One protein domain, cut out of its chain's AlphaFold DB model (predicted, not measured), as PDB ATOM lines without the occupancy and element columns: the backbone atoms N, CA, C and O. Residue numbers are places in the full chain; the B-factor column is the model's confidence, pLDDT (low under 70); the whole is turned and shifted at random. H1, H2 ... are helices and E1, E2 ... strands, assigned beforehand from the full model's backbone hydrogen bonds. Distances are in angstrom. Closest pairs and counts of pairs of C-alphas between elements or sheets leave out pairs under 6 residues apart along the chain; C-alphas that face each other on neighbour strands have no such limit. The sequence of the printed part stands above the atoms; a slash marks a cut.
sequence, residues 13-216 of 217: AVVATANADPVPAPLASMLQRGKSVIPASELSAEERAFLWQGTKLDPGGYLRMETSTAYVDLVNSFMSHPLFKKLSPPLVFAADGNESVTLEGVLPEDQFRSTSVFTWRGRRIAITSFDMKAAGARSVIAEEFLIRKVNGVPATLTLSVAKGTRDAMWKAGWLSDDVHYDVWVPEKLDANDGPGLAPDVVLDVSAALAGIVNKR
ATOM      1  N   ALA A  13      45.139  30.837  24.356       41.88
ATOM      2  CA  ALA A  13      43.803  31.375  24.516       41.88
ATOM      3  C   ALA A  13      43.387  31.181  25.977       41.88
ATOM      4  O   ALA A  13      42.989  30.089  26.387       41.88
ATOM      5  N   VAL A  14      43.510  32.231  26.786       42.56
ATOM      6  CA  VAL A  14      42.973  32.204  28.149       42.56
ATOM      7  C   VAL A  14      41.483  32.497  28.082       42.56
ATOM      8  O   VAL A  14      41.078  33.642  27.894       42.56
ATOM      9  N   VAL A  15      40.674  31.457  28.264       42.47
ATOM     10  CA  VAL A  15      39.272  31.599  28.666       42.47
ATOM     11  C   VAL A  15      39.258  31.525  30.187       42.47
ATOM     12  O   VAL A  15      39.764  30.565  30.768       42.47
ATOM     13  N   ALA A  16      38.737  32.555  30.852       39.28
ATOM     14  CA  ALA A  16      38.633  32.578  32.306       39.28
ATOM     15  C   ALA A  16      37.644  31.497  32.776       39.28
ATOM     16  O   ALA A  16      36.445  31.737  32.877       39.28
ATOM     17  N   THR A  17      38.129  30.284  33.046       41.62
ATOM     18  CA  THR A  17      37.328  29.221  33.664       41.62
ATOM     19  C   THR A  17      37.716  29.073  35.128       41.62
ATOM     20  O   THR A  17      38.892  28.903  35.443       41.62
ATOM     21  N   ALA A  18      36.725  29.094  36.018       39.44
ATOM     22  CA  ALA A  18      36.878  29.174  37.474       39.44
ATOM     23  C   ALA A  18      37.564  27.969  38.168       39.44
ATOM     24  O   ALA A  18      37.670  27.976  39.387       39.44
ATOM     25  N   ASN A  19      38.036  26.956  37.429       44.91
ATOM     26  CA  ASN A  19      38.595  25.703  37.971       44.91
ATOM     27  C   ASN A  19      39.936  25.280  37.328       44.91
ATOM     28  O   ASN A  19      40.270  24.096  37.327       44.91
ATOM     29  N   ALA A  20      40.688  26.206  36.728       58.00
ATOM     30  CA  ALA A  20      41.990  25.876  36.145       58.00
ATOM     31  C   ALA A  20      43.091  25.808  37.219       58.00
ATOM     32  O   ALA A  20      43.082  26.593  38.170       58.00
ATOM     33  N   ASP A  21      44.048  24.892  37.039       62.75
ATOM     34  CA  ASP A  21      45.309  24.892  37.787       62.75
ATOM     35  C   ASP A  21      45.957  26.290  37.728       62.75
ATOM     36  O   ASP A  21      45.792  27.001  36.726       62.75
ATOM     37  N   PRO A  22      46.679  26.719  38.782       72.75
ATOM     38  CA  PRO A  22      47.291  28.037  38.795       72.75
ATOM     39  C   PRO A  22      48.235  28.181  37.601       72.75
ATOM     40  O   PRO A  22      49.138  27.369  37.390       72.75
ATOM     41  N   VAL A  23      48.011  29.234  36.816       78.81
ATOM     42  CA  VAL A  23      48.855  29.570  35.669       78.81
ATOM     43  C   VAL A  23      50.297  29.760  36.163       78.81
ATOM     44  O   VAL A  23      50.497  30.545  37.094       78.81
ATOM     45  N   PRO A  24      51.303  29.087  35.566       83.44
ATOM     46  CA  PRO A  24      52.703  29.269  35.944       83.44
ATOM     47  C   PRO A  24      53.100  30.748  35.950       83.44
ATOM     48  O   PRO A  24      52.711  31.494  35.051       83.44
ATOM     49  N   ALA A  25      53.891  31.173  36.940       88.00
ATOM     50  CA  ALA A  25      54.226  32.585  37.146       88.00
ATOM     51  C   ALA A  25      54.788  33.297  35.895       88.00
ATOM     52  O   ALA A  25      54.305  34.395  35.597       88.00
ATOM     53  N   PRO A  26      55.697  32.687  35.098       88.19
ATOM     54  CA  PRO A  26      56.196  33.332  33.883       88.19
ATOM     55  C   PRO A  26      55.077  33.604  32.870       88.19
ATOM     56  O   PRO A  26      54.978  34.687  32.297       88.19
ATOM     57  N   LEU A  27      54.154  32.656  32.714       83.12
ATOM     58  CA  LEU A  27      53.011  32.808  31.823       83.12
ATOM     59  C   LEU A  27      51.987  33.819  32.355       83.12
ATOM     60  O   LEU A  27      51.458  34.627  31.591       83.12
ATOM     61  N   ALA A  28      51.718  33.815  33.662       85.25
ATOM     62  CA  ALA A  28      50.830  34.790  34.289       85.25
ATOM     63  C   ALA A  28      51.336  36.227  34.072       85.25
ATOM     64  O   ALA A  28      50.552  37.100  33.695       85.25
ATOM     65  N   SER A  29      52.645  36.451  34.229       88.19
ATOM     66  CA  SER A  29      53.306  37.732  33.942       88.19
ATOM     67  C   SER A  29      53.092  38.167  32.490       88.19
ATOM     68  O   SER A  29      52.634  39.282  32.231       88.19
ATOM     69  N   MET A  30      53.338  37.274  31.527       86.88
ATOM     70  CA  MET A  30      53.129  37.564  30.105       86.88
ATOM     71  C   MET A  30      51.673  37.948  29.796       86.88
ATOM     72  O   MET A  30      51.422  38.923  29.087       86.88
ATOM     73  N   LEU A  31      50.706  37.228  30.370       83.44
ATOM     74  CA  LEU A  31      49.280  37.506  30.194       83.44
ATOM     75  C   LEU A  31      48.883  38.874  30.761       83.44
ATOM     76  O   LEU A  31      48.110  39.600  30.134       83.44
ATOM     77  N   GLN A  32      49.402  39.259  31.928       87.19
ATOM     78  CA  GLN A  32      49.064  40.533  32.576       87.19
ATOM     79  C   GLN A  32      49.428  41.762  31.729       87.19
ATOM     80  O   GLN A  32      48.763  42.789  31.846       87.19
ATOM     81  N   ARG A  33      50.401  41.650  30.816       85.06
ATOM     82  CA  ARG A  33      50.817  42.745  29.917       85.06
ATOM     83  C   ARG A  33      49.760  43.131  28.884       85.06
ATOM     84  O   ARG A  33      49.823  44.224  28.334       85.06
ATOM     85  N   GLY A  34      48.829  42.229  28.568       80.88
ATOM     86  CA  GLY A  34      47.762  42.478  27.597       80.88
ATOM     87  C   GLY A  34      48.208  42.675  26.147       80.88
ATOM     88  O   GLY A  34      47.409  43.141  25.341       80.88
ATOM     89  N   LYS A  35      49.446  42.302  25.804       81.25
ATOM     90  CA  LYS A  35      49.958  42.310  24.427       81.25
ATOM     91  C   LYS A  35      49.747  40.952  23.764       81.25
ATOM     92  O   LYS A  35      50.048  39.930  24.376       81.25
ATOM     93  N   SER A  36      49.309  40.946  22.503       81.44
ATOM     94  CA  SER A  36      49.151  39.697  21.742       81.44
ATOM     95  C   SER A  36      50.476  39.087  21.296       81.44
ATOM     96  O   SER A  36      50.620  37.866  21.245       81.44
ATOM     97  N   VAL A  37      51.448  39.947  20.997       87.12
ATOM     98  CA  VAL A  37      52.823  39.578  20.662       87.12
ATOM     99  C   VAL A  37      53.748  40.298  21.631       87.12
ATOM    100  O   VAL A  37      53.633  41.512  21.813       87.12
ATOM    101  N   ILE A  38      54.640  39.549  22.275       89.19
ATOM    102  CA  ILE A  38      55.639  40.079  23.204       89.19
ATOM    103  C   ILE A  38      56.996  40.077  22.491       89.19
ATOM    104  O   ILE A  38      57.481  38.992  22.151       89.19
ATOM    105  N   PRO A  39      57.611  41.253  22.260       91.62
ATOM    106  CA  PRO A  39      58.942  41.346  21.675       91.62
ATOM    107  C   PRO A  39      59.979  40.586  22.498       91.62
ATOM    108  O   PRO A  39      59.914  40.572  23.730       91.62
ATOM    109  N   ALA A  40      60.981  40.007  21.836       89.88
ATOM    110  CA  ALA A  40      62.023  39.242  22.531       89.88
ATOM    111  C   ALA A  40      62.794  40.088  23.564       89.88
ATOM    112  O   ALA A  40      63.202  39.579  24.607       89.88
ATOM    113  N   SER A  41      62.952  41.389  23.304       93.12
ATOM    114  CA  SER A  41      63.587  42.356  24.211       93.12
ATOM    115  C   SER A  41      62.787  42.636  25.486       93.12
ATOM    116  O   SER A  41      63.341  43.175  26.441       93.12
ATOM    117  N   GLU A  42      61.500  42.285  25.514       93.94
ATOM    118  CA  GLU A  42      60.624  42.468  26.670       93.94
ATOM    119  C   GLU A  42      60.481  41.194  27.515       93.94
ATOM    120  O   GLU A  42      59.859  41.233  28.577       93.94
ATOM    121  N   LEU A  43      61.009  40.055  27.064       92.00
ATOM    122  CA  LEU A  43      60.972  38.813  27.833       92.00
ATOM    123  C   LEU A  43      62.047  38.837  28.921       92.00
ATOM    124  O   LEU A  43      63.230  39.050  28.653       92.00
ATOM    125  N   SER A  44      61.637  38.566  30.157       94.69
ATOM    126  CA  SER A  44      62.580  38.281  31.235       94.69
ATOM    127  C   SER A  44      63.328  36.972  30.965       94.69
ATOM    128  O   SER A  44      62.875  36.112  30.203       94.69
ATOM    129  N   ALA A  45      64.471  36.788  31.626       94.50
ATOM    130  CA  ALA A  45      65.234  35.547  31.523       94.50
ATOM    131  C   ALA A  45      64.408  34.318  31.950       94.50
ATOM    132  O   ALA A  45      64.532  33.261  31.337       94.50
ATOM    133  N   GLU A  46      63.544  34.467  32.958       93.19
ATOM    134  CA  GLU A  46      62.671  33.397  33.448       93.19
ATOM    135  C   GLU A  46      61.571  33.044  32.436       93.19
ATOM    136  O   GLU A  46      61.392  31.874  32.114       93.19
ATOM    137  N   GLU A  47      60.887  34.044  31.869       90.69
ATOM    138  CA  GLU A  47      59.883  33.832  30.812       90.69
ATOM    139  C   GLU A  47      60.496  33.173  29.588       90.69
ATOM    140  O   GLU A  47      59.941  32.217  29.049       90.69
ATOM    141  N   ARG A  48      61.675  33.637  29.176       90.88
ATOM    142  CA  ARG A  48      62.383  33.047  28.047       90.88
ATOM    143  C   ARG A  48      62.801  31.607  28.336       90.88
ATOM    144  O   ARG A  48      62.559  30.733  27.512       90.88
ATOM    145  N   ALA A  49      63.381  31.336  29.506       91.00
ATOM    146  CA  ALA A  49      63.762  29.980  29.901       91.00
ATOM    147  C   ALA A  49      62.553  29.035  29.938       91.00
ATOM    148  O   ALA A  49      62.645  27.899  29.478       91.00
ATOM    149  N   PHE A  50      61.416  29.526  30.431       88.75
ATOM    150  CA  PHE A  50      60.160  28.791  30.470       88.75
ATOM    151  C   PHE A  50      59.623  28.477  29.063       88.75
ATOM    152  O   PHE A  50      59.288  27.331  28.782       88.75
ATOM    153  N   LEU A  51      59.600  29.456  28.152       85.94
ATOM    154  CA  LEU A  51      59.129  29.269  26.771       85.94
ATOM    155  C   LEU A  51      60.012  28.314  25.955       85.94
ATOM    156  O   LEU A  51      59.504  27.523  25.162       85.94
ATOM    157  N   TRP A  52      61.332  28.382  26.137       89.19
ATOM    158  CA  TRP A  52      62.291  27.530  25.421       89.19
ATOM    159  C   TRP A  52      62.472  26.148  26.050       89.19
ATOM    160  O   TRP A  52      63.178  25.304  25.492       89.19
ATOM    161  N   GLN A  53      61.840  25.875  27.191       87.56
ATOM    162  CA  GLN A  53      61.957  24.584  27.850       87.56
ATOM    163  C   GLN A  53      61.462  23.460  26.927       87.56
ATOM    164  O   GLN A  53      60.310  23.431  26.503       87.56
ATOM    165  N   GLY A  54      62.354  22.520  26.599       86.31
ATOM    166  CA  GLY A  54      62.034  21.395  25.713       86.31
ATOM    167  C   GLY A  54      61.846  21.773  24.238       86.31
ATOM    168  O   GLY A  54      61.403  20.931  23.458       86.31
ATOM    169  N   THR A  55      62.202  23.003  23.849       90.69
ATOM    170  CA  THR A  55      62.115  23.498  22.472       90.69
ATOM    171  C   THR A  55      63.499  23.838  21.936       90.69
ATOM    172  O   THR A  55      64.322  24.439  22.622       90.69
ATOM    173  N   LYS A  56      63.752  23.496  20.674       93.38
ATOM    174  CA  LYS A  56      64.941  23.923  19.928       93.38
ATOM    175  C   LYS A  56      64.550  24.501  18.572       93.38
ATOM    176  O   LYS A  56      63.568  24.064  17.984       93.38
ATOM    177  N   LEU A  57      65.328  25.453  18.067       94.56
ATOM    178  CA  LEU A  57      65.194  25.923  16.691       94.56
ATOM    179  C   LEU A  57      65.970  24.978  15.771       94.56
ATOM    180  O   LEU A  57      67.172  24.787  15.946       94.56
ATOM    181  N   ASP A  58      65.279  24.374  14.814       95.38
ATOM    182  CA  ASP A  58      65.887  23.524  13.798       95.38
ATOM    183  C   ASP A  58      66.482  24.375  12.656       95.38
ATOM    184  O   ASP A  58      65.893  25.405  12.309       95.38
ATOM    185  N   PRO A  59      67.606  23.974  12.023       93.31
ATOM    186  CA  PRO A  59      68.165  24.675  10.863       93.31
ATOM    187  C   PRO A  59      67.193  24.825   9.686       93.31
ATOM    188  O   PRO A  59      67.307  25.782   8.922       93.31
ATOM    189  N   GLY A  60      66.197  23.938   9.563       92.81
ATOM    190  CA  GLY A  60      65.096  24.086   8.606       92.81
ATOM    191  C   GLY A  60      64.124  25.232   8.928       92.81
ATOM    192  O   GLY A  60      63.142  25.419   8.210       92.81
ATOM    193  N   GLY A  61      64.386  25.990  10.001       94.19
ATOM    194  CA  GLY A  61      63.655  27.151  10.509       94.19
ATOM    195  C   GLY A  61      62.237  26.840  10.972       94.19
ATOM    196  O   GLY A  61      61.278  27.531  10.639       94.19
ATOM    197  N   TYR A  62      62.130  25.796  11.780       95.94
ATOM    198  CA  TYR A  62      60.946  25.464  12.557       95.94
ATOM    199  C   TYR A  62      61.365  25.150  13.995       95.94
ATOM    200  O   TYR A  62      62.518  24.815  14.268       95.94
ATOM    201  N   LEU A  63      60.432  25.269  14.929       95.88
ATOM    202  CA  LEU A  63      60.639  24.867  16.313       95.88
ATOM    203  C   LEU A  63      60.456  23.359  16.422       95.88
ATOM    204  O   LEU A  63      59.528  22.797  15.854       95.88
ATOM    205  N   ARG A  64      61.317  22.678  17.161       95.31
ATOM    206  CA  ARG A  64      61.232  21.237  17.379       95.31
ATOM    207  C   ARG A  64      61.154  20.932  18.862       95.31
ATOM    208  O   ARG A  64      61.877  21.531  19.654       95.31
ATOM    209  N   MET A  65      60.300  19.981  19.218       94.50
ATOM    210  CA  MET A  65      60.008  19.642  20.611       94.50
ATOM    211  C   MET A  65      59.549  18.198  20.768       94.50
ATOM    212  O   MET A  65      58.982  17.611  19.845       94.50
ATOM    213  N   GLU A  66      59.763  17.645  21.958       93.06
ATOM    214  CA  GLU A  66      59.226  16.339  22.340       93.06
ATOM    215  C   GLU A  66      57.843  16.482  22.986       93.06
ATOM    216  O   GLU A  66      57.574  17.427  23.725       93.06
ATOM    217  N   THR A  67      56.952  15.531  22.714       91.88
ATOM    218  CA  THR A  67      55.580  15.501  23.235       91.88
ATOM    219  C   THR A  67      55.105  14.063  23.482       91.88
ATOM    220  O   THR A  67      55.849  13.094  23.317       91.88
ATOM    221  N   SER A  68      53.848  13.914  23.898       92.19
ATOM    222  CA  SER A  68      53.179  12.621  24.054       92.19
ATOM    223  C   SER A  68      52.649  12.066  22.727       92.19
ATOM    224  O   SER A  68      52.284  12.820  21.824       92.19
ATOM    225  N   THR A  69      52.508  10.742  22.641       92.31
ATOM    226  CA  THR A  69      51.828  10.068  21.520       92.31
ATOM    227  C   THR A  69      50.396  10.581  21.332       92.31
ATOM    228  O   THR A  69      49.980  10.881  20.222       92.31
ATOM    229  N   ALA A  70      49.671  10.810  22.432       90.00
ATOM    230  CA  ALA A  70      48.308  11.343  22.381       90.00
ATOM    231  C   ALA A  70      48.221  12.709  21.677       90.00
ATOM    232  O   ALA A  70      47.236  12.993  21.002       90.00
ATOM    233  N   TYR A  71      49.251  13.551  21.811       88.94
ATOM    234  CA  TYR A  71      49.300  14.842  21.130       88.94
ATOM    235  C   TYR A  71      49.552  14.692  19.622       88.94
ATOM    236  O   TYR A  71      48.902  15.371  18.829       88.94
ATOM    237  N   VAL A  72      50.459  13.801  19.202       92.00
ATOM    238  CA  VAL A  72      50.706  13.571  17.762       92.00
ATOM    239  C   VAL A  72      49.568  12.802  17.077       92.00
ATOM    240  O   VAL A  72      49.441  12.857  15.859       92.00
ATOM    241  N   ASP A  73      48.681  12.172  17.847       90.81
ATOM    242  CA  ASP A  73      47.471  11.509  17.344       90.81
ATOM    243  C   ASP A  73      46.217  12.406  17.359       90.81
ATOM    244  O   ASP A  73      45.122  11.958  17.001       90.81
ATOM    245  N   LEU A  74      46.346  13.685  17.740       90.38
ATOM    246  CA  LEU A  74      45.214  14.589  17.988       90.38
ATOM    247  C   LEU A  74      44.227  14.673  16.814       90.38
ATOM    248  O   LEU A  74      43.016  14.664  17.034       90.38
ATOM    249  N   VAL A  75      44.712  14.687  15.568       90.88
ATOM    250  CA  VAL A  75      43.846  14.766  14.377       90.88
ATOM    251  C   VAL A  75      42.856  13.596  14.313       90.88
ATOM    252  O   VAL A  75      41.680  13.795  14.009       90.88
ATOM    253  N   ASN A  76      43.294  12.384  14.666       89.31
ATOM    254  CA  ASN A  76      42.420  11.207  14.691       89.31
ATOM    255  C   ASN A  76      41.371  11.289  15.813       89.31
ATOM    256  O   ASN A  76      40.260  10.772  15.668       89.31
ATOM    257  N   SER A  77      41.695  11.974  16.914       91.25
ATOM    258  CA  SER A  77      40.765  12.157  18.031       91.25
ATOM    259  C   SER A  77      39.568  13.044  17.664       91.25
ATOM    260  O   SER A  77      38.456  12.761  18.107       91.25
ATOM    261  N   PHE A  78      39.743  14.044  16.786       92.88
ATOM    262  CA  PHE A  78      38.652  14.938  16.377       92.88
ATOM    263  C   PHE A  78      37.506  14.191  15.698       92.88
ATOM    264  O   PHE A  78      36.345  14.471  15.973       92.88
ATOM    265  N   MET A  79      37.821  13.212  14.850       91.44
ATOM    266  CA  MET A  79      36.805  12.418  14.153       91.44
ATOM    267  C   MET A  79      36.040  11.470  15.073       91.44
ATOM    268  O   MET A  79      34.903  11.109  14.780       91.44
ATOM    269  N   SER A  80      36.677  11.050  16.165       92.06
ATOM    270  CA  SER A  80      36.065  10.184  17.175       92.06
ATOM    271  C   SER A  80      35.230  10.976  18.186       92.06
ATOM    272  O   SER A  80      34.578  10.385  19.045       92.06
ATOM    273  N   HIS A  81      35.249  12.311  18.111       94.00
ATOM    274  CA  HIS A  81      34.523  13.158  19.042       94.00
ATOM    275  C   HIS A  81      33.000  13.055  18.813       94.00
ATOM    276  O   HIS A  81      32.559  13.166  17.669       94.00
ATOM    277  N   PRO A  82      32.162  12.939  19.866       94.56
ATOM    278  CA  PRO A  82      30.706  12.791  19.717       94.56
ATOM    279  C   PRO A  82      30.012  13.929  18.954       94.56
ATOM    280  O   PRO A  82      28.960  13.727  18.356       94.56
ATOM    281  N   LEU A  83      30.595  15.130  18.983       95.19
ATOM    282  CA  LEU A  83      30.078  16.309  18.272       95.19
ATOM    283  C   LEU A  83      30.594  16.442  16.830       95.19
ATOM    284  O   LEU A  83      30.219  17.392  16.143       95.19
ATOM    285  N   PHE A  84      31.454  15.535  16.359       97.38
ATOM    286  CA  PHE A  84      31.992  15.602  15.004       97.38
ATOM    287  C   PHE A  84      30.894  15.353  13.967       97.38
ATOM    288  O   PHE A  84      30.273  14.291  13.911       97.38
ATOM    289  N   LYS A  85      30.670  16.338  13.097       97.00
ATOM    290  CA  LYS A  85      29.697  16.272  12.007       97.00
ATOM    291  C   LYS A  85      30.407  15.830  10.734       97.00
ATOM    292  O   LYS A  85      30.972  16.653  10.011       97.00
ATOM    293  N   LYS A  86      30.382  14.524  10.467       96.38
ATOM    294  CA  LYS A  86      30.899  13.947   9.219       96.38
ATOM    295  C   LYS A  86      30.068  14.422   8.021       96.38
ATOM    296  O   LYS A  86      28.840  14.419   8.082       96.38
ATOM    297  N   LEU A  87      30.728  14.791   6.927       94.62
ATOM    298  CA  LEU A  87      30.084  15.113   5.656       94.62
ATOM    299  C   LEU A  87      29.917  13.858   4.795       94.62
ATOM    300  O   LEU A  87      30.818  13.023   4.697       94.62
ATOM    301  N   SER A  88      28.749  13.733   4.168       91.19
ATOM    302  CA  SER A  88      28.434  12.667   3.220       91.19
ATOM    303  C   SER A  88      27.518  13.222   2.118       91.19
ATOM    304  O   SER A  88      26.357  13.515   2.412       91.19
ATOM    305  N   PRO A  89      28.006  13.396   0.872       89.50
ATOM    306  CA  PRO A  89      29.375  13.124   0.424       89.50
ATOM    307  C   PRO A  89      30.396  14.128   0.997       89.50
ATOM    308  O   PRO A  89      30.016  15.232   1.398       89.50
ATOM    309  N   PRO A  90      31.691  13.771   1.046       91.94
ATOM    310  CA  PRO A  90      32.735  14.728   1.388       91.94
ATOM    311  C   PRO A  90      32.879  15.797   0.292       91.94
ATOM    312  O   PRO A  90      32.581  15.550  -0.878       91.94
ATOM    313  N   LEU A  91      33.341  16.992   0.670       92.06
ATOM    314  CA  LEU A  91      33.530  18.112  -0.262       92.06
ATOM    315  C   LEU A  91      34.987  18.178  -0.720       92.06
ATOM    316  O   LEU A  91      35.890  18.170   0.112       92.06
ATOM    317  N   VAL A  92      35.217  18.275  -2.028       93.12
ATOM    318  CA  VAL A  92      36.564  18.328  -2.615       93.12
ATOM    319  C   VAL A  92      36.890  19.757  -3.022       93.12
ATOM    320  O   VAL A  92      36.105  20.410  -3.710       93.12
ATOM    321  N   PHE A  93      38.061  20.231  -2.616       91.75
ATOM    322  CA  PHE A  93      38.578  21.554  -2.948       91.75
ATOM    323  C   PHE A  93      39.925  21.409  -3.649       91.75
ATOM    324  O   PHE A  93      40.723  20.541  -3.290       91.75
ATOM    325  N   ALA A  94      40.189  22.277  -4.625       86.44
ATOM    326  CA  ALA A  94      41.538  22.446  -5.143       86.44
ATOM    327  C   ALA A  94      42.404  23.107  -4.060       86.44
ATOM    328  O   ALA A  94      42.013  24.127  -3.489       86.44
ATOM    329  N   ALA A  95      43.552  22.504  -3.779       79.69
ATOM    330  CA  ALA A  95      44.664  23.135  -3.091       79.69
ATOM    331  C   ALA A  95      45.690  23.595  -4.136       79.69
ATOM    332  O   ALA A  95      45.641  23.186  -5.302       79.69
ATOM    333  N   ASP A  96      46.605  24.470  -3.729       69.44
ATOM    334  CA  ASP A  96      47.646  24.962  -4.625       69.44
ATOM    335  C   ASP A  96      48.493  23.802  -5.188       69.44
ATOM    336  O   ASP A  96      48.681  22.766  -4.549       69.44
ATOM    337  N   GLY A  97      48.970  23.951  -6.428       63.41
ATOM    338  CA  GLY A  97      49.855  22.962  -7.060       63.41
ATOM    339  C   GLY A  97      49.179  21.691  -7.601       63.41
ATOM    340  O   GLY A  97      49.819  20.645  -7.629       63.41
ATOM    341  N   ASN A  98      47.925  21.770  -8.071       62.81
ATOM    342  CA  ASN A  98      47.123  20.649  -8.615       62.81
ATOM    343  C   ASN A  98      46.745  19.558  -7.604       62.81
ATOM    344  O   ASN A  98      46.280  18.482  -7.988       62.81
ATOM    345  N   GLU A  99      46.914  19.816  -6.314       84.81
ATOM    346  CA  GLU A  99      46.485  18.880  -5.287       84.81
ATOM    347  C   GLU A  99      45.041  19.148  -4.884       84.81
ATOM    348  O   GLU A  99      44.502  20.233  -5.094       84.81
ATOM    349  N   SER A 100      44.381  18.145  -4.314       92.69
ATOM    350  CA  SER A 100      43.050  18.328  -3.747       92.69
ATOM    351  C   SER A 100      43.059  18.014  -2.263       92.69
ATOM    352  O   SER A 100      43.771  17.120  -1.794       92.69
ATOM    353  N   VAL A 101      42.248  18.765  -1.530       95.44
ATOM    354  CA  VAL A 101      41.911  18.474  -0.141       95.44
ATOM    355  C   VAL A 101      40.441  18.105  -0.076       95.44
ATOM    356  O   VAL A 101      39.583  18.744  -0.686       95.44
ATOM    357  N   THR A 102      40.146  17.036   0.651       97.00
ATOM    358  CA  THR A 102      38.788  16.516   0.800       97.00
ATOM    359  C   THR A 102      38.323  16.771   2.219       97.00
ATOM    360  O   THR A 102      38.853  16.179   3.150       97.00
ATOM    361  N   LEU A 103      37.347  17.651   2.408       97.19
ATOM    362  CA  LEU A 103      36.757  17.911   3.713       97.19
ATOM    363  C   LEU A 103      35.893  16.723   4.144       97.19
ATOM    364  O   LEU A 103      34.870  16.426   3.523       97.19
ATOM    365  N   GLU A 104      36.284  16.089   5.246       96.81
ATOM    366  CA  GLU A 104      35.607  14.915   5.800       96.81
ATOM    367  C   GLU A 104      34.519  15.285   6.808       96.81
ATOM    368  O   GLU A 104      33.541  14.555   6.967       96.81
ATOM    369  N   GLY A 105      34.673  16.409   7.506       96.94
ATOM    370  CA  GLY A 105      33.724  16.836   8.525       96.94
ATOM    371  C   GLY A 105      34.197  18.024   9.344       96.94
ATOM    372  O   GLY A 105      35.297  18.546   9.153       96.94
ATOM    373  N   VAL A 106      33.331  18.457  10.255       97.56
ATOM    374  CA  VAL A 106      33.562  19.613  11.124       97.56
ATOM    375  C   VAL A 106      33.183  19.261  12.558       97.56
ATOM    376  O   VAL A 106      32.092  18.755  12.813       97.56
ATOM    377  N   LEU A 107      34.066  19.572  13.499       97.56
ATOM    378  CA  LEU A 107      33.810  19.583  14.931       97.56
ATOM    379  C   LEU A 107      33.544  21.031  15.379       97.56
ATOM    380  O   LEU A 107      34.490  21.816  15.466       97.56
ATOM    381  N   PRO A 108      32.286  21.418  15.646       95.31
ATOM    382  CA  PRO A 108      32.003  22.661  16.351       95.31
ATOM    383  C   PRO A 108      32.383  22.471  17.825       95.31
ATOM    384  O   PRO A 108      31.706  21.736  18.542       95.31
ATOM    385  N   GLU A 109      33.493  23.071  18.254       91.06
ATOM    386  CA  GLU A 109      33.941  22.997  19.650       91.06
ATOM    387  C   GLU A 109      33.087  23.925  20.523       91.06
ATOM    388  O   GLU A 109      32.577  23.508  21.561       91.06
ATOM    389  N   ASP A 110      32.864  25.152  20.047       91.88
ATOM    390  CA  ASP A 110      31.931  26.125  20.610       91.88
ATOM    391  C   ASP A 110      31.417  27.086  19.510       91.88
ATOM    392  O   ASP A 110      31.553  26.815  18.316       91.88
ATOM    393  N   GLN A 111      30.770  28.191  19.894       93.31
ATOM    394  CA  GLN A 111      30.207  29.169  18.949       93.31
ATOM    395  C   GLN A 111      31.256  30.037  18.220       93.31
ATOM    396  O   GLN A 111      30.939  30.643  17.202       93.31
ATOM    397  N   PHE A 112      32.491  30.102  18.720       93.62
ATOM    398  CA  PHE A 112      33.596  30.907  18.187       93.62
ATOM    399  C   PHE A 112      34.736  30.048  17.627       93.62
ATOM    400  O   PHE A 112      35.587  30.545  16.881       93.62
ATOM    401  N   ARG A 113      34.761  28.760  17.980       94.81
ATOM    402  CA  ARG A 113      35.821  27.813  17.657       94.81
ATOM    403  C   ARG A 113      35.285  26.579  16.942       94.81
ATOM    404  O   ARG A 113      34.397  25.874  17.420       94.81
ATOM    405  N   SER A 114      35.896  26.269  15.804       96.19
ATOM    406  CA  SER A 114      35.561  25.080  15.024       96.19
ATOM    407  C   SER A 114      36.800  24.439  14.431       96.19
ATOM    408  O   SER A 114      37.669  25.144  13.919       96.19
ATOM    409  N   THR A 115      36.809  23.111  14.402       97.75
ATOM    410  CA  THR A 115      37.860  22.303  13.790       97.75
ATOM    411  C   THR A 115      37.325  21.591  12.554       97.75
ATOM    412  O   THR A 115      36.377  20.817  12.638       97.75
ATOM    413  N   SER A 116      37.923  21.834  11.392       98.19
ATOM    414  CA  SER A 116      37.613  21.133  10.144       98.19
ATOM    415  C   SER A 116      38.672  20.069   9.869       98.19
ATOM    416  O   SER A 116      39.864  20.366   9.919       98.19
ATOM    417  N   VAL A 117      38.244  18.841   9.570       97.94
ATOM    418  CA  VAL A 117      39.139  17.715   9.253       97.94
ATOM    419  C   VAL A 117      39.098  17.438   7.756       97.94
ATOM    420  O   VAL A 117      38.022  17.276   7.176       97.94
ATOM    421  N   PHE A 118      40.274  17.370   7.142       97.62
ATOM    422  CA  PHE A 118      40.469  17.128   5.719       97.62
ATOM    423  C   PHE A 118      41.331  15.887   5.491       97.62
ATOM    424  O   PHE A 118      42.162  15.542   6.326       97.62
ATOM    425  N   THR A 119      41.200  15.273   4.320       96.75
ATOM    426  CA  THR A 119      42.176  14.330   3.777       96.75
ATOM    427  C   THR A 119      42.974  14.990   2.655       96.75
ATOM    428  O   THR A 119      42.400  15.584   1.740       96.75
ATOM    429  N   TRP A 120      44.298  14.870   2.724       95.88
ATOM    430  CA  TRP A 120      45.275  15.417   1.782       95.88
ATOM    431  C   TRP A 120      46.444  14.440   1.632       95.88
ATOM    432  O   TRP A 120      47.008  13.994   2.630       95.88
ATOM    433  N   ARG A 121      46.794  14.054   0.397       93.25
ATOM    434  CA  ARG A 121      47.841  13.043   0.113       93.25
ATOM    435  C   ARG A 121      47.684  11.741   0.930       93.25
ATOM    436  O   ARG A 121      48.661  11.164   1.400       93.25
ATOM    437  N   GLY A 122      46.441  11.302   1.144       92.06
ATOM    438  CA  GLY A 122      46.116  10.113   1.947       92.06
ATOM    439  C   GLY A 122      46.299  10.280   3.462       92.06
ATOM    440  O   GLY A 122      46.125   9.314   4.201       92.06
ATOM    441  N   ARG A 123      46.635  11.485   3.937       93.75
ATOM    442  CA  ARG A 123      46.779  11.828   5.355       93.75
ATOM    443  C   ARG A 123      45.569  12.628   5.810       93.75
ATOM    444  O   ARG A 123      45.092  13.490   5.076       93.75
ATOM    445  N   ARG A 124      45.117  12.393   7.039       96.12
ATOM    446  CA  ARG A 124      44.152  13.283   7.690       96.12
ATOM    447  C   ARG A 124      44.889  14.463   8.283       96.12
ATOM    448  O   ARG A 124      45.862  14.269   8.998       96.12
ATOM    449  N   ILE A 125      44.406  15.658   8.005       97.56
ATOM    450  CA  ILE A 125      44.909  16.918   8.540       97.56
ATOM    451  C   ILE A 125      43.738  17.687   9.139       97.56
ATOM    452  O   ILE A 125      42.580  17.440   8.794       97.56
ATOM    453  N   ALA A 126      44.016  18.615  10.042       98.12
ATOM    454  CA  ALA A 126      42.976  19.438  10.640       98.12
ATOM    455  C   ALA A 126      43.371  20.909  10.630       98.12
ATOM    456  O   ALA A 126      44.552  21.241  10.684       98.12
ATOM    457  N   ILE A 127      42.365  21.774  10.591       97.88
ATOM    458  CA  ILE A 127      42.505  23.205  10.842       97.88
ATOM    459  C   ILE A 127      41.449  23.636  11.850       97.88
ATOM    460  O   ILE A 127      40.263  23.346  11.676       97.88
ATOM    461  N   THR A 128      41.866  24.353  12.884       97.12
ATOM    462  CA  THR A 128      40.961  25.056  13.789       97.12
ATOM    463  C   THR A 128      41.019  26.522  13.467       97.12
ATOM    464  O   THR A 128      42.095  27.094  13.345       97.12
ATOM    465  N   SER A 129      39.845  27.126  13.375       96.25
ATOM    466  CA  SER A 129      39.674  28.571  13.377       96.25
ATOM    467  C   SER A 129      39.021  28.974  14.692       96.25
ATOM    468  O   SER A 129      37.970  28.421  15.036       96.25
ATOM    469  N   PHE A 130      39.600  29.944  15.389       94.25
ATOM    470  CA  PHE A 130      39.062  30.505  16.620       94.25
ATOM    471  C   PHE A 130      38.911  32.021  16.484       94.25
ATOM    472  O   PHE A 130      39.902  32.736  16.361       94.25
ATOM    473  N   ASP A 131      37.669  32.508  16.486       93.25
ATOM    474  CA  ASP A 131      37.374  33.942  16.526       93.25
ATOM    475  C   ASP A 131      37.626  34.472  17.941       93.25
ATOM    476  O   ASP A 131      36.764  34.423  18.824       93.25
ATOM    477  N   MET A 132      38.858  34.920  18.176       86.50
ATOM    478  CA  MET A 132      39.281  35.309  19.513       86.50
ATOM    479  C   MET A 132      38.553  36.562  19.986       86.50
ATOM    480  O   MET A 132      38.180  36.649  21.153       86.50
ATOM    481  N   LYS A 133      38.321  37.522  19.088       87.56
ATOM    482  CA  LYS A 133      37.657  38.777  19.432       87.56
ATOM    483  C   LYS A 133      36.208  38.554  19.827       87.56
ATOM    484  O   LYS A 133      35.794  39.077  20.859       87.56
ATOM    485  N   ALA A 134      35.461  37.757  19.061       89.62
ATOM    486  CA  ALA A 134      34.088  37.412  19.416       89.62
ATOM    487  C   ALA A 134      34.020  36.637  20.745       89.62
ATOM    488  O   ALA A 134      33.103  36.849  21.537       89.62
ATOM    489  N   ALA A 135      35.032  35.816  21.034       87.94
ATOM    490  CA  ALA A 135      35.154  35.102  22.300       87.94
ATOM    491  C   ALA A 135      35.623  35.968  23.486       87.94
ATOM    492  O   ALA A 135      35.678  35.472  24.612       87.94
ATOM    493  N   GLY A 136      36.015  37.232  23.264       85.69
ATOM    494  CA  GLY A 136      36.691  38.047  24.281       85.69
ATOM    495  C   GLY A 136      38.037  37.459  24.729       85.69
ATOM    496  O   GLY A 136      38.530  37.774  25.813       85.69
ATOM    497  N   ALA A 137      38.618  36.577  23.915       83.19
ATOM    498  CA  ALA A 137      39.889  35.923  24.154       83.19
ATOM    499  C   ALA A 137      41.044  36.745  23.573       83.19
ATOM    500  O   ALA A 137      40.904  37.513  22.621       83.19
ATOM    501  N   ARG A 138      42.230  36.535  24.139       75.38
ATOM    502  CA  ARG A 138      43.490  37.067  23.620       75.38
ATOM    503  C   ARG A 138      44.509  35.947  23.535       75.38
ATOM    504  O   ARG A 138      44.569  35.100  24.423       75.38
ATOM    505  N   SER A 139      45.310  35.979  22.483       77.44
ATOM    506  CA  SER A 139      46.514  35.174  22.357       77.44
ATOM    507  C   SER A 139      47.673  35.880  23.026       77.44
ATOM    508  O   SER A 139      47.714  37.103  22.998       77.44
ATOM    509  N   VAL A 140      48.662  35.140  23.510       81.75
ATOM    510  CA  VAL A 140      49.989  35.697  23.783       81.75
ATOM    511  C   VAL A 140      51.029  34.819  23.102       81.75
ATOM    512  O   VAL A 140      51.045  33.606  23.314       81.75
ATOM    513  N   ILE A 141      51.868  35.429  22.265       84.56
ATOM    514  CA  ILE A 141      52.959  34.768  21.539       84.56
ATOM    515  C   ILE A 141      54.253  35.549  21.768       84.56
ATOM    516  O   ILE A 141      54.260  36.777  21.707       84.56
ATOM    517  N   ALA A 142      55.360  34.848  21.995       88.31
ATOM    518  CA  ALA A 142      56.684  35.452  21.929       88.31
ATOM    519  C   ALA A 142      57.084  35.699  20.467       88.31
ATOM    520  O   ALA A 142      57.023  34.788  19.643       88.31
ATOM    521  N   GLU A 143      57.518  36.918  20.148       89.94
ATOM    522  CA  GLU A 143      57.919  37.313  18.790       89.94
ATOM    523  C   GLU A 143      58.993  36.387  18.206       89.94
ATOM    524  O   GLU A 143      58.937  36.039  17.030       89.94
ATOM    525  N   GLU A 144      59.928  35.913  19.035       90.50
ATOM    526  CA  GLU A 144      61.003  35.005  18.612       90.50
ATOM    527  C   GLU A 144      60.518  33.637  18.096       90.50
ATOM    528  O   GLU A 144      61.302  32.903  17.499       90.50
ATOM    529  N   PHE A 145      59.237  33.293  18.274       92.12
ATOM    530  CA  PHE A 145      58.622  32.090  17.700       92.12
ATOM    531  C   PHE A 145      57.918  32.337  16.359       92.12
ATOM    532  O   PHE A 145      57.560  31.375  15.677       92.12
ATOM    533  N   LEU A 146      57.761  33.595  15.933       91.31
ATOM    534  CA  LEU A 146      57.176  33.987  14.646       91.31
ATOM    535  C   LEU A 146      58.222  33.924  13.516       91.31
ATOM    536  O   LEU A 146      58.543  34.914  12.861       91.31
ATOM    537  N   ILE A 147      58.782  32.734  13.308       92.31
ATOM    538  CA  ILE A 147      59.931  32.470  12.421       92.31
ATOM    539  C   ILE A 147      59.544  32.136  10.971       92.31
ATOM    540  O   ILE A 147      60.414  31.915  10.120       92.31
ATOM    541  N   ARG A 148      58.241  32.054  10.681       95.94
ATOM    542  CA  ARG A 148      57.679  31.716   9.368       95.94
ATOM    543  C   ARG A 148      56.508  32.626   9.017       95.94
ATOM    544  O   ARG A 148      56.139  33.510   9.790       95.94
ATOM    545  N   LYS A 149      55.960  32.450   7.813       96.88
ATOM    546  CA  LYS A 149      54.793  33.194   7.335       96.88
ATOM    547  C   LYS A 149      53.799  32.266   6.647       96.88
ATOM    548  O   LYS A 149      54.216  31.364   5.930       96.88
ATOM    549  N   VAL A 150      52.510  32.543   6.812       95.19
ATOM    550  CA  VAL A 150      51.411  31.944   6.039       95.19
ATOM    551  C   VAL A 150      50.714  33.087   5.306       95.19
ATOM    552  O   VAL A 150      50.240  34.019   5.949       95.19
ATOM    553  N   ASN A 151      50.712  33.083   3.968       91.88
ATOM    554  CA  ASN A 151      50.203  34.202   3.150       91.88
ATOM    555  C   ASN A 151      50.744  35.584   3.574       91.88
ATOM    556  O   ASN A 151      50.020  36.574   3.624       91.88
ATOM    557  N   GLY A 152      52.032  35.655   3.925       94.50
ATOM    558  CA  GLY A 152      52.681  36.891   4.374       94.50
ATOM    559  C   GLY A 152      52.435  37.270   5.842       94.50
ATOM    560  O   GLY A 152      53.160  38.121   6.360       94.50
ATOM    561  N   VAL A 153      51.501  36.608   6.531       95.62
ATOM    562  CA  VAL A 153      51.203  36.818   7.955       95.62
ATOM    563  C   VAL A 153      52.217  36.060   8.817       95.62
ATOM    564  O   VAL A 153      52.426  34.872   8.563       95.62
ATOM    565  N   PRO A 154      52.858  36.692   9.822       95.88
ATOM    566  CA  PRO A 154      53.775  36.010  10.736       95.88
ATOM    567  C   PRO A 154      53.129  34.801  11.417       95.88
ATOM    568  O   PRO A 154      52.008  34.878  11.916       95.88
ATOM    569  N   ALA A 155      53.860  33.691  11.448       96.00
ATOM    570  CA  ALA A 155      53.373  32.404  11.913       96.00
ATOM    571  C   ALA A 155      54.433  31.664  12.730       96.00
ATOM    572  O   ALA A 155      55.640  31.793  12.490       96.00
ATOM    573  N   THR A 156      53.964  30.840  13.661       95.75
ATOM    574  CA  THR A 156      54.769  29.794  14.281       95.75
ATOM    575  C   THR A 156      54.725  28.542  13.410       95.75
ATOM    576  O   THR A 156      53.713  28.237  12.776       95.75
ATOM    577  N   LEU A 157      55.829  27.799  13.389       97.31
ATOM    578  CA  LEU A 157      55.878  26.468  12.798       97.31
ATOM    579  C   LEU A 157      56.638  25.546  13.737       97.31
ATOM    580  O   LEU A 157      57.802  25.802  14.047       97.31
ATOM    581  N   THR A 158      55.977  24.476  14.160       96.94
ATOM    582  CA  THR A 158      56.500  23.541  15.150       96.94
ATOM    583  C   THR A 158      56.390  22.105  14.652       96.94
ATOM    584  O   THR A 158      55.345  21.703  14.149       96.94
ATOM    585  N   LEU A 159      57.443  21.313  14.841       97.69
ATOM    586  CA  LEU A 159      57.449  19.863  14.694       97.69
ATOM    587  C   LEU A 159      57.464  19.228  16.086       97.69
ATOM    588  O   LEU A 159      58.491  19.224  16.776       97.69
ATOM    589  N   SER A 160      56.320  18.702  16.509       96.75
ATOM    590  CA  SER A 160      56.191  17.977  17.770       96.75
ATOM    591  C   SER A 160      56.418  16.487  17.534       96.75
ATOM    592  O   SER A 160      55.729  15.890  16.714       96.75
ATOM    593  N   VAL A 161      57.362  15.880  18.250       96.62
ATOM    594  CA  VAL A 161      57.765  14.476  18.070       96.62
ATOM    595  C   VAL A 161      57.380  13.669  19.301       96.62
ATOM    596  O   VAL A 161      57.721  14.050  20.422       96.62
ATOM    597  N   ALA A 162      56.668  12.558  19.125       95.44
ATOM    598  CA  ALA A 162      56.290  11.712  20.246       95.44
ATOM    599  C   ALA A 162      57.509  10.976  20.815       95.44
ATOM    600  O   ALA A 162      58.248  10.297  20.095       95.44
ATOM    601  N   LYS A 163      57.711  11.107  22.129       93.00
ATOM    602  CA  LYS A 163      58.893  10.598  22.833       93.00
ATOM    603  C   LYS A 163      59.119   9.106  22.578       93.00
ATOM    604  O   LYS A 163      58.235   8.288  22.810       93.00
ATOM    605  N   GLY A 164      60.333   8.754  22.151       93.12
ATOM    606  CA  GLY A 164      60.725   7.364  21.885       93.12
ATOM    607  C   GLY A 164      60.121   6.760  20.612       93.12
ATOM    608  O   GLY A 164      60.225   5.553  20.412       93.12
ATOM    609  N   THR A 165      59.503   7.573  19.752       95.81
ATOM    610  CA  THR A 165      58.908   7.140  18.481       95.81
ATOM    611  C   THR A 165      59.447   7.974  17.316       95.81
ATOM    612  O   THR A 165      60.247   8.887  17.511       95.81
ATOM    613  N   ARG A 166      59.005   7.664  16.092       96.62
ATOM    614  CA  ARG A 166      59.197   8.520  14.906       96.62
ATOM    615  C   ARG A 166      57.911   9.219  14.476       96.62
ATOM    616  O   ARG A 166      57.884   9.828  13.410       96.62
ATOM    617  N   ASP A 167      56.853   9.095  15.265       97.12
ATOM    618  CA  ASP A 167      55.586   9.737  14.961       97.12
ATOM    619  C   ASP A 167      55.676  11.199  15.393       97.12
ATOM    620  O   ASP A 167      56.176  11.536  16.473       97.12
ATOM    621  N   ALA A 168      55.246  12.082  14.506       97.50
ATOM    622  CA  ALA A 168      55.361  13.511  14.679       97.50
ATOM    623  C   ALA A 168      54.108  14.223  14.170       97.50
ATOM    624  O   ALA A 168      53.253  13.658  13.490       97.50
ATOM    625  N   MET A 169      53.997  15.496  14.515       97.69
ATOM    626  CA  MET A 169      52.931  16.368  14.061       97.69
ATOM    627  C   MET A 169      53.531  17.728  13.758       97.69
ATOM    628  O   MET A 169      54.120  18.365  14.635       97.69
ATOM    629  N   TRP A 170      53.346  18.188  12.530       98.00
ATOM    630  CA  TRP A 170      53.515  19.594  12.226       98.00
ATOM    631  C   TRP A 170      52.346  20.385  12.793       98.00
ATOM    632  O   TRP A 170      51.188  20.007  12.608       98.00
ATOM    633  N   LYS A 171      52.654  21.508  13.435       97.31
ATOM    634  CA  LYS A 171      51.688  22.519  13.837       97.31
ATOM    635  C   LYS A 171      52.097  23.878  13.276       97.31
ATOM    636  O   LYS A 171      53.167  24.376  13.622       97.31
ATOM    637  N   ALA A 172      51.246  24.476  12.448       97.44
ATOM    638  CA  ALA A 172      51.390  25.861  12.004       97.44
ATOM    639  C   ALA A 172      50.321  26.722  12.683       97.44
ATOM    640  O   ALA A 172      49.146  26.363  12.638       97.44
ATOM    641  N   GLY A 173      50.723  27.827  13.315       95.62
ATOM    642  CA  GLY A 173      49.821  28.702  14.067       95.62
ATOM    643  C   GLY A 173      50.000  30.170  13.689       95.62
ATOM    644  O   GLY A 173      51.127  30.663  13.650       95.62
ATOM    645  N   TRP A 174      48.912  30.890  13.416       95.19
ATOM    646  CA  TRP A 174      48.966  32.327  13.100       95.19
ATOM    647  C   TRP A 174      47.668  33.054  13.463       95.19
ATOM    648  O   TRP A 174      46.652  32.435  13.779       95.19
ATOM    649  N   LEU A 175      47.711  34.387  13.463       92.62
ATOM    650  CA  LEU A 175      46.569  35.259  13.742       92.62
ATOM    651  C   LEU A 175      46.340  36.171  12.533       92.62
ATOM    652  O   LEU A 175      47.233  36.935  12.176       92.62
ATOM    653  N   SER A 176      45.162  36.095  11.912       92.69
ATOM    654  CA  SER A 176      44.746  36.977  10.809       92.69
ATOM    655  C   SER A 176      43.333  37.470  11.066       92.69
ATOM    656  O   SER A 176      42.449  36.657  11.325       92.69
ATOM    657  N   ASP A 177      43.129  38.785  10.981       90.12
ATOM    658  CA  ASP A 177      41.809  39.422  11.098       90.12
ATOM    659  C   ASP A 177      41.033  38.979  12.349       90.12
ATOM    660  O   ASP A 177      39.880  38.566  12.272       90.12
ATOM    661  N   ASP A 178      41.695  39.015  13.512       89.81
ATOM    662  CA  ASP A 178      41.155  38.587  14.814       89.81
ATOM    663  C   ASP A 178      40.812  37.079  14.933       89.81
ATOM    664  O   ASP A 178      40.349  36.621  15.984       89.81
ATOM    665  N   VAL A 179      41.108  36.280  13.902       92.75
ATOM    666  CA  VAL A 179      40.930  34.824  13.890       92.75
ATOM    667  C   VAL A 179      42.275  34.130  14.036       92.75
ATOM    668  O   VAL A 179      43.195  34.312  13.234       92.75
ATOM    669  N   HIS A 180      42.388  33.303  15.069       93.38
ATOM    670  CA  HIS A 180      43.525  32.418  15.230       93.38
ATOM    671  C   HIS A 180      43.302  31.127  14.447       93.38
ATOM    672  O   HIS A 180      42.252  30.492  14.583       93.38
ATOM    673  N   TYR A 181      44.299  30.735  13.661       96.06
ATOM    674  CA  TYR A 181      44.320  29.464  12.957       96.06
ATOM    675  C   TYR A 181      45.418  28.580  13.517       96.06
ATOM    676  O   TYR A 181      46.550  29.032  13.687       96.06
ATOM    677  N   ASP A 182      45.073  27.316  13.725       96.31
ATOM    678  CA  ASP A 182      46.012  26.240  14.001       96.31
ATOM    679  C   ASP A 182      45.792  25.133  12.969       96.31
ATOM    680  O   ASP A 182      44.672  24.652  12.805       96.31
ATOM    681  N   VAL A 183      46.852  24.720  12.277       97.62
ATOM    682  CA  VAL A 183      46.835  23.596  11.334       97.62
ATOM    683  C   VAL A 183      47.695  22.470  11.876       97.62
ATOM    684  O   VAL A 183      48.827  22.708  12.291       97.62
ATOM    685  N   TRP A 184      47.172  21.246  11.826       97.81
ATOM    686  CA  TRP A 184      47.858  20.028  12.247       97.81
ATOM    687  C   TRP A 184      48.017  19.068  11.079       97.81
ATOM    688  O   TRP A 184      47.025  18.640  10.478       97.81
ATOM    689  N   VAL A 185      49.264  18.703  10.791       97.62
ATOM    690  CA  VAL A 185      49.613  17.751   9.734       97.62
ATOM    691  C   VAL A 185      50.418  16.604  10.346       97.62
ATOM    692  O   VAL A 185      51.582  16.807  10.704       97.62
ATOM    693  N   PRO A 186      49.829  15.398  10.469       97.06
ATOM    694  CA  PRO A 186      50.546  14.226  10.939       97.06
ATOM    695  C   PRO A 186      51.745  13.918  10.045       97.06
ATOM    696  O   PRO A 186      51.681  13.998   8.810       97.06
ATOM    697  N   GLU A 187      52.838  13.541  10.689       96.25
ATOM    698  CA  GLU A 187      54.120  13.288  10.058       96.25
ATOM    699  C   GLU A 187      54.766  12.026  10.621       96.25
ATOM    700  O   GLU A 187      54.536  11.628  11.763       96.25
ATOM    701  N   LYS A 188      55.619  11.407   9.809       96.44
ATOM    702  CA  LYS A 188      56.524  10.366  10.268       96.44
ATOM    703  C   LYS A 188      57.949  10.728   9.891       96.44
ATOM    704  O   LYS A 188      58.229  11.011   8.728       96.44
ATOM    705  N   LEU A 189      58.833  10.720  10.879       97.19
ATOM    706  CA  LEU A 189      60.241  11.027  10.671       97.19
ATOM    707  C   LEU A 189      60.939   9.894   9.916       97.19
ATOM    708  O   LEU A 189      60.601   8.712  10.066       97.19
ATOM    709  N   ASP A 190      61.926  10.267   9.110       96.50
ATOM    710  CA  ASP A 190      62.748   9.339   8.349       96.50
ATOM    711  C   ASP A 190      63.801   8.630   9.229       96.50
ATOM    712  O   ASP A 190      63.794   8.688  10.464       96.50
ATOM    713  N   ALA A 191      64.708   7.879   8.599       95.12
ATOM    714  CA  ALA A 191      65.771   7.174   9.314       95.12
ATOM    715  C   ALA A 191      66.815   8.106   9.955       95.12
ATOM    716  O   ALA A 191      67.480   7.684  10.901       95.12
ATOM    717  N   ASN A 192      66.924   9.341   9.466       94.94
ATOM    718  CA  ASN A 192      67.856  10.375   9.905       94.94
ATOM    719  C   ASN A 192      67.194  11.390  10.848       94.94
ATOM    720  O   ASN A 192      67.764  12.453  11.085       94.94
ATOM    721  N   ASP A 193      66.008  11.072  11.379       93.88
ATOM    722  CA  ASP A 193      65.242  11.948  12.267       93.88
ATOM    723  C   ASP A 193      64.742  13.240  11.578       93.88
ATOM    724  O   ASP A 193      64.387  14.217  12.242       93.88
ATOM    725  N   GLY A 194      64.694  13.256  10.241       95.44
ATOM    726  CA  GLY A 194      64.190  14.357   9.424       95.44
ATOM    727  C   GLY A 194      62.696  14.216   9.096       95.44
ATOM    728  O   GLY A 194      62.193  13.094   8.979       95.44
ATOM    729  N   PRO A 195      61.949  15.326   8.948       96.94
ATOM    730  CA  PRO A 195      60.553  15.274   8.522       96.94
ATOM    731  C   PRO A 195      60.428  14.917   7.034       96.94
ATOM    732  O   PRO A 195      61.218  15.370   6.206       96.94
ATOM    733  N   GLY A 196      59.404  14.133   6.683       95.38
ATOM    734  CA  GLY A 196      59.123  13.772   5.290       95.38
ATOM    735  C   GLY A 196      58.547  14.920   4.452       95.38
ATOM    736  O   GLY A 196      58.767  14.971   3.242       95.38
ATOM    737  N   LEU A 197      57.808  15.844   5.070       95.62
ATOM    738  CA  LEU A 197      57.324  17.072   4.445       95.62
ATOM    739  C   LEU A 197      58.279  18.233   4.722       95.62
ATOM    740  O   LEU A 197      58.691  18.471   5.858       95.62
ATOM    741  N   ALA A 198      58.571  18.999   3.672       95.69
ATOM    742  CA  ALA A 198      59.280  20.261   3.810       95.69
ATOM    743  C   ALA A 198      58.397  21.307   4.526       95.69
ATOM    744  O   ALA A 198      57.190  21.347   4.270       95.69
ATOM    745  N   PRO A 199      58.984  22.190   5.359       96.50
ATOM    746  CA  PRO A 199      58.276  23.278   6.036       96.50
ATOM    747  C   PRO A 199      57.360  24.104   5.126       96.50
ATOM    748  O   PRO A 199      56.211  24.346   5.478       96.50
ATOM    749  N   ASP A 200      57.837  24.484   3.939       95.69
ATOM    750  CA  ASP A 200      57.075  25.341   3.022       95.69
ATOM    751  C   ASP A 200      55.807  24.646   2.512       95.69
ATOM    752  O   ASP A 200      54.743  25.250   2.484       95.69
ATOM    753  N   VAL A 201      55.867  23.333   2.264       95.12
ATOM    754  CA  VAL A 201      54.690  22.544   1.864       95.12
ATOM    755  C   VAL A 201      53.623  22.543   2.969       95.12
ATOM    756  O   VAL A 201      52.428  22.584   2.682       95.12
ATOM    757  N   VAL A 202      54.038  22.508   4.241       96.56
ATOM    758  CA  VAL A 202      53.120  22.588   5.389       96.56
ATOM    759  C   VAL A 202      52.464  23.970   5.466       96.56
ATOM    760  O   VAL A 202      51.270  24.074   5.753       96.56
ATOM    761  N   LEU A 203      53.217  25.037   5.201       96.69
ATOM    762  CA  LEU A 203      52.701  26.407   5.219       96.69
ATOM    763  C   LEU A 203      51.748  26.671   4.044       96.69
ATOM    764  O   LEU A 203      50.701  27.286   4.248       96.69
ATOM    765  N   ASP A 204      52.048  26.138   2.858       95.31
ATOM    766  CA  ASP A 204      51.206  26.259   1.664       95.31
ATOM    767  C   ASP A 204      49.846  25.573   1.865       95.31
ATOM    768  O   ASP A 204      48.793  26.183   1.661       95.31
ATOM    769  N   VAL A 205      49.832  24.327   2.361       96.06
ATOM    770  CA  VAL A 205      48.556  23.654   2.663       96.06
ATOM    771  C   VAL A 205      47.800  24.380   3.780       96.06
ATOM    772  O   VAL A 205      46.575  24.478   3.728       96.06
ATOM    773  N   SER A 206      48.506  24.967   4.753       96.75
ATOM    774  CA  SER A 206      47.885  25.760   5.820       96.75
ATOM    775  C   SER A 206      47.164  27.000   5.277       96.75
ATOM    776  O   SER A 206      46.018  27.264   5.653       96.75
ATOM    777  N   ALA A 207      47.797  27.718   4.345       95.94
ATOM    778  CA  ALA A 207      47.201  28.851   3.642       95.94
ATOM    779  C   ALA A 207      45.942  28.444   2.859       95.94
ATOM    780  O   ALA A 207      44.896  29.092   2.982       95.94
ATOM    781  N   ALA A 208      46.021  27.345   2.103       95.38
ATOM    782  CA  ALA A 208      44.898  26.830   1.326       95.38
ATOM    783  C   ALA A 208      43.705  26.453   2.224       95.38
ATOM    784  O   ALA A 208      42.566  26.846   1.952       95.38
ATOM    785  N   LEU A 209      43.958  25.747   3.334       96.31
ATOM    786  CA  LEU A 209      42.918  25.353   4.286       96.31
ATOM    787  C   LEU A 209      42.215  26.556   4.920       96.31
ATOM    788  O   LEU A 209      40.985  26.565   4.999       96.31
ATOM    789  N   ALA A 210      42.956  27.586   5.334       95.75
ATOM    790  CA  ALA A 210      42.344  28.795   5.882       95.75
ATOM    791  C   ALA A 210      41.497  29.533   4.839       95.75
ATOM    792  O   ALA A 210      40.383  29.956   5.144       95.75
ATOM    793  N   GLY A 211      41.957  29.601   3.585       94.38
ATOM    794  CA  GLY A 211      41.164  30.138   2.479       94.38
ATOM    795  C   GLY A 211      39.840  29.391   2.273       94.38
ATOM    796  O   GLY A 211      38.810  30.017   2.017       94.38
ATOM    797  N   ILE A 212      39.839  28.063   2.420       94.56
ATOM    798  CA  ILE A 212      38.623  27.237   2.336       94.56
ATOM    799  C   ILE A 212      37.693  27.497   3.525       94.56
ATOM    800  O   ILE A 212      36.492  27.681   3.323       94.56
ATOM    801  N   VAL A 213      38.220  27.513   4.753       94.50
ATOM    802  CA  VAL A 213      37.416  27.738   5.965       94.50
ATOM    803  C   VAL A 213      36.788  29.133   5.956       94.50
ATOM    804  O   VAL A 213      35.604  29.260   6.258       94.50
ATOM    805  N   ASN A 214      37.521  30.156   5.516       92.56
ATOM    806  CA  ASN A 214      37.028  31.535   5.481       92.56
ATOM    807  C   ASN A 214      35.915  31.754   4.463       92.56
ATOM    808  O   ASN A 214      34.983  32.495   4.740       92.56
ATOM    809  N   LYS A 215      35.952  31.069   3.315       90.44
ATOM    810  CA  LYS A 215      34.863  31.120   2.322       90.44
ATOM    811  C   LYS A 215      33.567  30.453   2.800       90.44
ATOM    812  O   LYS A 215      32.552  30.559   2.119       90.44
ATOM    813  N   ARG A 216      33.617  29.696   3.902       83.38
ATOM    814  CA  ARG A 216      32.487  28.927   4.445       83.38
ATOM    815  C   ARG A 216      31.919  29.505   5.743       83.38
ATOM    816  O   ARG A 216      30.919  28.968   6.216       83.38
TER     817      ARG A 216
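This is residues 13 to 216 of the 217 residues of an uncharacterized protein of Massilia flava (UniProt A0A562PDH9). One large, strongly twisted sheet of ten strands curls round the long helix H5, with the short helices H3 and H4 on the sheet's opposite face. Beyond the edge strand E1, two more short helices, H1 and H2, make a small corner with loops about them, and residues 17 to 22 stick out there. The printed part has 204 residues with five named helices and ten named strands, in the order H1 H2 E1 E2 H3 H4 E3 E4 E5 E6 E7 E8 E9 E10 H5, and the class is mixed, helices and strands. The sheet is branched at E8 and mixed, with E2 and E8 parallel and the other neighbour pairs antiparallel. The whole is compact, with a radius of gyration of the C-alphas of 17.2 A and spans of 50 by 43 by 32 A.

The printed part begins with residues 13 to 24, which hold no named element. H1 is residues 25 to 32, with C-alpha 25 at (54.226, 32.585, 37.146), and H2 is residues 45 to 52. The short strands E1, residues 55 to 57, and E2, residues 63 to 67, come next, then H3, residues 69 to 72, and H4, residues 74 to 79. E3, residues 85 to 94, is 21.7 A long and bends by 84 degrees at residue 88; E4, residues 100 to 108, is 23.3 A long and bends by 53 degrees at residue 104. E5, residues 113 to 120, measures 22.2 A, and E6, residues 123 to 131, measures 26.5 A. After E7, residues 148 to 150, come E8, residues 153 to 162, 28.4 A, E9, residues 167 to 176, 29.6 A, and E10, residues 179 to 188, 29.2 A. H5, residues 199 to 214, is 22.8 A long and ends with C-alpha 214 at (37.028, 31.535, 5.481).

E3 E4 E5 E6 and E7 E8 E9 E10 are two meanders, each strand the antiparallel neighbour of the one before. E6 of the first and E10 of the second are neighbours, antiparallel with an angle of 163 degrees between their directions, and N 128 and O 182 are within hydrogen-bond range at 2.8 A. In the first meander N 93 and O 101 of E3 and E4 are 2.9 A apart, N 107 and O 115 of E4 and E5 2.8 A, and N 116 and O 127 of E5 and E6 2.8 A. In the second, N 150 and O 153 of E7 and E8 are 2.9 A apart, N 156 and O 173 of E8 and E9 2.8 A, and N 183 and O 172 of E9 and E10 2.8 A. E2 and E7 lie on one side of E8 and E9 on the other side; E2 is parallel to E8, with N 63 and O 157 2.8 A apart. E1 and E2 form a hairpin, with N 64 and O 56 2.8 A apart. The sheet curls round H5, whose closest C-alphas to E10 are those of Ser 206 and Val 183, 6.0 A apart. On the opposite face, H4 runs across the strands at a height over the sheet of 7.3 A, at 82 degrees to E5 on the local plane. H3, on the same face as H4, only just lies over E9, with 3 of its 4 C-alphas there. H1 and H2 are not on the sheet; they touch at Pro 26 and Glu 47, their closest C-alphas, 4.8 A apart, and are about perpendicular at 85 degrees. In H1, H2 and H5 every O i to N i+4 pair is within hydrogen-bond range; in H4 1 of 2 is, and H3 is too short for such a pair.

The two C-alphas farthest apart, those of Ala 45 and Pro 89, are 52.5 A apart. The printed part has no cut. The links H1 to H2 and E6 to E7 are long; residues 37 to 38 of the one pair with residues 141 to 142 of the other, parallel. The mean pLDDT of the printed part is 90.1; residues 13 to 21 and 96 to 98 are under 70.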